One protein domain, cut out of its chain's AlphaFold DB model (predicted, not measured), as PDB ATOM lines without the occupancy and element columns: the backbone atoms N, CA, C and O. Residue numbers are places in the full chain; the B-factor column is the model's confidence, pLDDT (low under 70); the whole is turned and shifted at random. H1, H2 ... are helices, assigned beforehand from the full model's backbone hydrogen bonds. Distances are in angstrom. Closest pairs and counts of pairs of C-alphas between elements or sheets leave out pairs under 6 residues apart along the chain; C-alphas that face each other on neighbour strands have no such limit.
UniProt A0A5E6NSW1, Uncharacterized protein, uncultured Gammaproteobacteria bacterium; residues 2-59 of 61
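This is residues 2 to 59 of the 61 residues of an uncharacterized protein of uncultured Gammaproteobacteria bacterium (UniProt A0A5E6NSW1). A small, loosely joined set of four short helices has H3 in the middle, with H2 at one side of it and H4 folded back at the other as the second half of a helical hairpin. H1 meets the beginning of H3 with its last residues, making a corner, and from there H1 and H4 reach away from H3 toward the same end of the domain. The printed part has 58 residues with four named helices, in the order H1, H2, H3, H4, and no named strand. Its class is all helix, and 40 of the 58 printed residues belong to the helices. The whole is only just compact, close to loose, with a radius of gyration of the C-alphas of 12.3 A and spans of 32 by 27 by 15 A.

H1, the longest helix, holds residues 2 to 15 and is 19.6 A long from C-alpha 2 at (125.428, 148.708, 177.014) to C-alpha 15. H2 holds residues 19 to 24 and is 8.8 A long. H3 holds residues 30 to 40 and is 15.3 A long, beginning with C-alpha 30 at (143.275, 146.782, 166.362). H4 holds residues 49 to 57 and is 12.9 A long, ending with C-alpha 57 at (134.768, 134.595, 173.726).

H1 and H3 touch only at their ends, and H1 does so with residues 12 to 14 alone. Their closest C-alphas are those of Asn 13 and Pro 30, 5.0 A apart, and the two helices run the same way at a steep tilt of 58 degrees. H1 and H4 are close but not clearly touching; their closest C-alphas, those of Ile 10 and Val 56, are 7.6 A apart. These two run opposite ways at a steep tilt of 47 degrees. H2 and H3 are close but not clearly touching, with their closest C-alphas, those of Leu 21 and Ala 33, 7.3 A apart. They run the same way at a shallow tilt of 12 degrees. H3 and H4 touch and form a helical hairpin, running opposite ways at a shallow tilt of 30 degrees. Their closest C-alphas are those of Glu 35 and Pro 49, 6.0 A apart. H2 is apart from H4, and H1 is apart from H2. In H1, H2, H3 and H4 every O i to N i+4 pair is within hydrogen-bond range.

The two C-alphas farthest apart are those of Lys 23 and Ser 59, at 33.8 A. The C-alphas of Lys 2 and Ser 59, the first and last printed, are 16.8 A apart. The printed part has no cut. The links H1 to H2 and H2 to H3 are tight, and the link H3 to H4, with 8 residues, is short. The mean pLDDT of the printed part is 91.9, and residues 58 to 59 are under 70.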
ATOM      1  N   LYS A   2     124.073 149.131 176.574       85.56
ATOM      2  CA  LYS A   2     125.428 148.708 177.014       85.56
ATOM      3  C   LYS A   2     125.902 147.412 176.337       85.56
ATOM      4  O   LYS A   2     127.053 147.308 175.931       85.56
ATOM      5  N   GLN A   3     125.002 146.443 176.171       88.31
ATOM      6  CA  GLN A   3     125.307 145.174 175.503       88.31
ATOM      7  C   GLN A   3     125.590 145.354 174.005       88.31
ATOM      8  O   GLN A   3     126.537 144.768 173.491       88.31
ATOM      9  N   ASP A   4     124.807 146.183 173.316       92.19
ATOM     10  CA  ASP A   4     124.978 146.438 171.879       92.19
ATOM     11  C   ASP A   4     126.263 147.212 171.597       92.19
ATOM     12  O   ASP A   4     127.002 146.862 170.679       92.19
ATOM     13  N   LEU A   5     126.585 148.196 172.444       94.00
ATOM     14  CA  LEU A   5     127.863 148.897 172.385       94.00
ATOM     15  C   LEU A   5     129.035 147.932 172.602       94.00
ATOM     16  O   LEU A   5     129.985 147.947 171.826       94.00
ATOM     17  N   ASN A   6     128.958 147.045 173.598       91.19
ATOM     18  CA  ASN A   6     129.999 146.041 173.824       91.19
ATOM     19  C   ASN A   6     130.166 145.114 172.611       91.19
ATOM     20  O   ASN A   6     131.290 144.876 172.178       91.19
ATOM     21  N   LYS A   7     129.063 144.627 172.025       91.12
ATOM     22  CA  LYS A   7     129.096 143.805 170.802       91.12
ATOM     23  C   LYS A   7     129.752 144.554 169.643       91.12
ATOM     24  O   LYS A   7     130.591 143.978 168.954       91.12
ATOM     25  N   PHE A   8     129.411 145.829 169.459       94.19
ATOM     26  CA  PHE A   8     130.023 146.679 168.443       94.19
ATOM     27  C   PHE A   8     131.529 146.849 168.672       94.19
ATOM     28  O   PHE A   8     132.305 146.651 167.742       94.19
ATOM     29  N   LEU A   9     131.961 147.161 169.896       93.38
ATOM     30  CA  LEU A   9     133.376 147.355 170.223       93.38
ATOM     31  C   LEU A   9     134.188 146.067 170.056       93.38
ATOM     32  O   LEU A   9     135.302 146.110 169.539       93.38
ATOM     33  N   ILE A  10     133.628 144.917 170.438       93.25
ATOM     34  CA  ILE A  10     134.234 143.605 170.177       93.25
ATOM     35  C   ILE A  10     134.385 143.413 168.664       93.25
ATOM     36  O   ILE A  10     135.486 143.175 168.173       93.25
ATOM     37  N   PHE A  11     133.306 143.584 167.898       93.88
ATOM     38  CA  PHE A  11     133.365 143.443 166.445       93.88
ATOM     39  C   PHE A  11     134.416 144.371 165.818       93.88
ATOM     40  O   PHE A  11     135.224 143.918 165.009       93.88
ATOM     41  N   TYR A  12     134.441 145.638 166.229       95.19
ATOM     42  CA  TYR A  12     135.371 146.647 165.737       95.19
ATOM     43  C   TYR A  12     136.831 146.240 165.969       95.19
ATOM     44  O   TYR A  12     137.609 146.209 165.021       95.19
ATOM     45  N   ASN A  13     137.188 145.854 167.196       94.38
ATOM     46  CA  ASN A  13     138.572 145.521 167.540       94.38
ATOM     47  C   ASN A  13     139.073 144.225 166.884       94.38
ATOM     48  O   ASN A  13     140.250 144.145 166.538       94.38
ATOM     49  N   PHE A  14     138.204 143.226 166.696       93.94
ATOM     50  CA  PHE A  14     138.609 141.916 166.168       93.94
ATOM     51  C   PHE A  14     138.438 141.762 164.652       93.94
ATOM     52  O   PHE A  14     139.152 140.973 164.041       93.94
ATOM     53  N   ASN A  15     137.496 142.477 164.028       94.00
ATOM     54  CA  ASN A  15     137.094 142.205 162.641       94.00
ATOM     55  C   ASN A  15     137.249 143.412 161.716       94.00
ATOM     56  O   ASN A  15     137.412 143.241 160.503       94.00
ATOM     57  N   ARG A  16     137.191 144.645 162.237       95.50
ATOM     58  CA  ARG A  16     137.280 145.824 161.375       95.50
ATOM     59  C   ARG A  16     138.729 146.049 160.956       95.50
ATOM     60  O   ARG A  16     139.627 146.166 161.778       95.50
ATOM     61  N   GLY A  17     138.945 146.127 159.644       94.81
ATOM     62  CA  GLY A  17     140.234 146.494 159.066       94.81
ATOM     63  C   GLY A  17     140.497 148.003 159.111       94.81
ATOM     64  O   GLY A  17     139.609 148.781 158.758       94.81
ATOM     65  N   HIS A  18     141.723 148.404 159.456       95.06
ATOM     66  CA  HIS A  18     142.155 149.804 159.502       95.06
ATOM     67  C   HIS A  18     143.275 150.084 158.498       95.06
ATOM     68  O   HIS A  18     144.323 149.441 158.509       95.06
ATOM     69  N   GLY A  19     143.068 151.084 157.636       95.75
ATOM     70  CA  GLY A  19     144.053 151.468 156.620       95.75
ATOM     71  C   GLY A  19     145.352 152.026 157.207       95.75
ATOM     72  O   GLY A  19     146.418 151.711 156.692       95.75
ATOM     73  N   GLY A  20     145.271 152.811 158.290       95.12
ATOM     74  CA  GLY A  20     146.446 153.366 158.980       95.12
ATOM     75  C   GLY A  20     147.353 152.270 159.536       95.12
ATOM     76  O   GLY A  20     148.521 152.198 159.172       95.12
ATOM     77  N   LEU A  21     146.779 151.321 160.285       95.69
ATOM     78  CA  LEU A  21     147.511 150.173 160.836       95.69
ATOM     79  C   LEU A  21     148.235 149.361 159.753       95.69
ATOM     80  O   LEU A  21     149.393 148.980 159.932       95.69
ATOM     81  N   ARG A  22     147.592 149.160 158.595       95.62
ATOM     82  CA  ARG A  22     148.212 148.466 157.458       95.62
ATOM     83  C   ARG A  22     149.403 149.224 156.879       95.62
ATOM     84  O   ARG A  22     150.362 148.588 156.455       95.62
ATOM     85  N   LYS A  23     149.332 150.556 156.824       96.56
ATOM     86  CA  LYS A  23     150.412 151.399 156.292       96.56
ATOM     87  C   LYS A  23     151.584 151.504 157.264       96.56
ATOM     88  O   LYS A  23     152.724 151.452 156.823       96.56
ATOM     89  N   GLU A  24     151.297 151.643 158.554       94.44
ATOM     90  CA  GLU A  24     152.301 151.949 159.575       94.44
ATOM     91  C   GLU A  24     153.001 150.696 160.111       94.44
ATOM     92  O   GLU A  24     154.226 150.644 160.137       94.44
ATOM     93  N   ILE A  25     152.239 149.669 160.500       94.88
ATOM     94  CA  ILE A  25     152.771 148.475 161.189       94.88
ATOM     95  C   ILE A  25     152.382 147.154 160.506       94.88
ATOM     96  O   ILE A  25     152.636 146.079 161.037       94.88
ATOM     97  N   LYS A  26     151.792 147.218 159.303       95.62
ATOM     98  CA  LYS A  26     151.419 146.067 158.455       95.62
ATOM     99  C   LYS A  26     150.431 145.073 159.081       95.62
ATOM    100  O   LYS A  26     150.323 143.945 158.607       95.62
ATOM    101  N   VAL A  27     149.646 145.506 160.065       96.75
ATOM    102  CA  VAL A  27     148.551 144.709 160.646       96.75
ATOM    103  C   VAL A  27     147.190 145.211 160.172       96.75
ATOM    104  O   VAL A  27     147.044 146.352 159.728       96.75
ATOM    105  N   ARG A  28     146.171 144.355 160.220       96.75
ATOM    106  CA  ARG A  28     144.838 144.648 159.691       96.75
ATOM    107  C   ARG A  28     143.899 145.192 160.756       96.75
ATOM    108  O   ARG A  28     143.153 146.117 160.434       96.75
ATOM    109  N   THR A  29     143.894 144.631 161.961       96.75
ATOM    110  CA  THR A  29     142.899 144.944 163.004       96.75
ATOM    111  C   THR A  29     143.544 145.570 164.244       96.75
ATOM    112  O   THR A  29     144.747 145.407 164.458       96.75
ATOM    113  N   PRO A  30     142.773 146.285 165.083       95.69
ATOM    114  CA  PRO A  30     143.275 146.782 166.362       95.69
ATOM    115  C   PRO A  30     143.794 145.666 167.276       95.69
ATOM    116  O   PRO A  30     144.802 145.855 167.950       95.69
ATOM    117  N   TYR A  31     143.150 144.493 167.274       95.44
ATOM    118  CA  TYR A  31     143.630 143.341 168.040       95.44
ATOM    119  C   TYR A  31     144.986 142.831 167.527       95.44
ATOM    120  O   TYR A  31     145.902 142.646 168.321       95.44
ATOM    121  N   GLU A  32     145.168 142.707 166.210       95.75
ATOM    122  CA  GLU A  32     146.470 142.325 165.638       95.75
ATOM    123  C   GLU A  32     147.564 143.367 165.962       95.75
ATOM    124  O   GLU A  32     148.725 143.016 166.165       95.75
ATOM    125  N   ALA A  33     147.213 144.657 166.060       95.62
ATOM    126  CA  ALA A  33     148.145 145.686 166.528       95.62
ATOM    127  C   ALA A  33     148.543 145.482 167.994       95.62
ATOM    128  O   ALA A  33     149.716 145.635 168.331       95.62
ATOM    129  N   LEU A  34     147.594 145.119 168.860       94.25
ATOM    130  CA  LEU A  34     147.873 144.788 170.258       94.25
ATOM    131  C   LEU A  34     148.854 143.608 170.363       94.25
ATOM    132  O   LEU A  34     149.824 143.692 171.113       94.25
ATOM    133  N   GLU A  35     148.638 142.546 169.582       95.31
ATOM    134  CA  GLU A  35     149.548 141.394 169.507       95.31
ATOM    135  C   GLU A  35     150.940 141.799 169.008       95.31
ATOM    136  O   GLU A  35     151.951 141.431 169.609       95.31
ATOM    137  N   TYR A  36     151.004 142.609 167.948       95.81
ATOM    138  CA  TYR A  36     152.259 143.134 167.411       95.81
ATOM    139  C   TYR A  36     153.059 143.911 168.467       95.81
ATOM    140  O   TYR A  36     154.247 143.648 168.664       95.81
ATOM    141  N   TRP A  37     152.412 144.835 169.183       95.31
ATOM    142  CA  TRP A  37     153.069 145.634 170.218       95.31
ATOM    143  C   TRP A  37     153.503 144.799 171.421       95.31
ATOM    144  O   TRP A  37     154.597 145.019 171.943       95.31
ATOM    145  N   TYR A  38     152.691 143.826 171.836       96.00
ATOM    146  CA  TYR A  38     153.054 142.904 172.909       96.00
ATOM    147  C   TYR A  38     154.297 142.084 172.550       96.00
ATOM    148  O   TYR A  38     155.200 141.952 173.369       96.00
ATOM    149  N   ASN A  39     154.388 141.589 171.312       95.19
ATOM    150  CA  ASN A  39     155.559 140.845 170.846       95.19
ATOM    151  C   ASN A  39     156.819 141.720 170.755       95.19
ATOM    152  O   ASN A  39     157.926 141.219 170.938       95.19
ATOM    153  N   LEU A  40     156.662 143.019 170.482       95.94
ATOM    154  CA  LEU A  40     157.776 143.964 170.407       95.94
ATOM    155  C   LEU A  40     158.303 144.363 171.793       95.94
ATOM    156  O   LEU A  40     159.515 144.455 171.987       95.94
ATOM    157  N   LYS A  41     157.402 144.654 172.738       96.62
ATOM    158  CA  LYS A  41     157.732 145.079 174.105       96.62
ATOM    159  C   LYS A  41     156.710 144.538 175.110       96.62
ATOM    160  O   LYS A  41     155.823 145.288 175.530       96.62
ATOM    161  N   PRO A  42     156.842 143.273 175.543       95.56
ATOM    162  CA  PRO A  42     155.888 142.659 176.467       95.56
ATOM    163  C   PRO A  42     155.862 143.359 177.832       95.56
ATOM    164  O   PRO A  42     154.811 143.417 178.460       95.56
ATOM    165  N   ASP A  43     156.972 143.975 178.248       96.75
ATOM    166  CA  ASP A  43     157.104 144.668 179.539       96.75
ATOM    167  C   ASP A  43     156.184 145.891 179.688       96.75
ATOM    168  O   ASP A  43     155.922 146.347 180.799       96.75
ATOM    169  N   LEU A  44     155.670 146.433 178.575       94.94
ATOM    170  CA  LEU A  44     154.679 147.515 178.602       94.94
ATOM    171  C   LEU A  44     153.282 147.028 179.015       94.94
ATOM    172  O   LEU A  44     152.395 147.844 179.268       94.94
ATOM    173  N   PHE A  45     153.067 145.715 179.060       93.81
ATOM    174  CA  PHE A  45     151.756 145.115 179.241       93.81
ATOM    175  C   PHE A  45     151.674 144.352 180.558       93.81
ATOM    176  O   PHE A  45     152.481 143.485 180.869       93.81
ATOM    177  N   ILE A  46     150.608 144.621 181.309       93.50
ATOM    178  CA  ILE A  46     150.311 143.921 182.570       93.50
ATOM    179  C   ILE A  46     149.649 142.555 182.295       93.50
ATOM    180  O   ILE A  46     149.598 141.684 183.160       93.50
ATOM    181  N   ARG A  47     149.089 142.361 181.093       90.69
ATOM    182  CA  ARG A  47     148.363 141.150 180.686       90.69
ATOM    183  C   ARG A  47     148.659 140.803 179.232       90.69
ATOM    184  O   ARG A  47     148.893 141.691 178.416       90.69
ATOM    185  N   LYS A  48     148.567 139.511 178.913       91.94
ATOM    186  CA  LYS A  48     148.688 139.005 177.543       91.94
ATOM    187  C   LYS A  48     147.465 139.385 176.694       91.94
ATOM    188  O   LYS A  48     146.353 139.339 177.226       91.94
ATOM    189  N   PRO A  49     147.634 139.670 175.391       91.06
ATOM    190  CA  PRO A  49     146.525 139.909 174.465       91.06
ATOM    191  C   PRO A  49     145.494 138.774 174.446       91.06
ATOM    192  O   PRO A  49     144.296 139.045 174.475       91.06
ATOM    193  N   ASP A  50     145.939 137.516 174.527       88.75
ATOM    194  CA  ASP A  50     145.052 136.343 174.539       88.75
ATOM    195  C   ASP A  50     144.041 136.351 175.690       88.75
ATOM    196  O   ASP A  50     142.924 135.866 175.533       88.75
ATOM    197  N   MET A  51     144.383 136.975 176.825       87.50
ATOM    198  CA  MET A  51     143.455 137.125 177.952       87.50
ATOM    199  C   MET A  51     142.255 138.008 177.593       87.50
ATOM    200  O   MET A  51     141.176 137.862 178.157       87.50
ATOM    201  N   PHE A  52     142.424 138.957 176.668       83.06
ATOM    202  CA  PHE A  52     141.306 139.749 176.164       83.06
ATOM    203  C   PHE A  52     140.383 138.888 175.300       83.06
ATOM    204  O   PHE A  52     139.160 138.980 175.417       83.06
ATOM    205  N   ARG A  53     140.957 138.015 174.466       85.06
ATOM    206  CA  ARG A  53     140.194 137.093 173.624       85.06
ATOM    207  C   ARG A  53     139.421 136.072 174.462       85.06
ATOM    208  O   ARG A  53     138.229 135.904 174.214       85.06
ATOM    209  N   SER A  54     140.045 135.466 175.471       84.88
ATOM    210  CA  SER A  54     139.376 134.509 176.361       84.88
ATOM    211  C   SER A  54     138.214 135.152 177.118       84.88
ATOM    212  O   SER A  54     137.088 134.677 177.035       84.88
ATOM    213  N   VAL A  55     138.412 136.319 177.739       84.12
ATOM    214  CA  VAL A  55     137.326 137.035 178.439       84.12
ATOM    215  C   VAL A  55     136.142 137.333 177.511       84.12
ATOM    216  O   VAL A  55     134.984 137.242 177.922       84.12
ATOM    217  N   VAL A  56     136.404 137.688 176.254       83.69
ATOM    218  CA  VAL A  56     135.353 138.058 175.299       83.69
ATOM    219  C   VAL A  56     134.608 136.841 174.735       83.69
ATOM    220  O   VAL A  56     133.396 136.933 174.514       83.69
ATOM    221  N   PHE A  57     135.307 135.731 174.481       78.06
ATOM    222  CA  PHE A  57     134.768 134.595 173.726       78.06
ATOM    223  C   PHE A  57     134.573 133.304 174.535       78.06
ATOM    224  O   PHE A  57     133.679 132.548 174.177       78.06
ATOM    225  N   GLU A  58     135.318 133.069 175.619       68.94
ATOM    226  CA  GLU A  58     135.159 131.884 176.489       68.94
ATOM    227  C   GLU A  58     134.071 132.075 177.556       68.94
ATOM    228  O   GLU A  58     133.507 131.104 178.039       68.94
ATOM    229  N   SER A  59     133.653 133.311 177.849       56.41
ATOM    230  CA  SER A  59     132.498 133.601 178.727       56.41
ATOM    231  C   SER A  59     131.131 133.205 178.123       56.41
ATOM    232  O   SER A  59     130.098 133.747 178.526       56.41
TER     233      SER A  59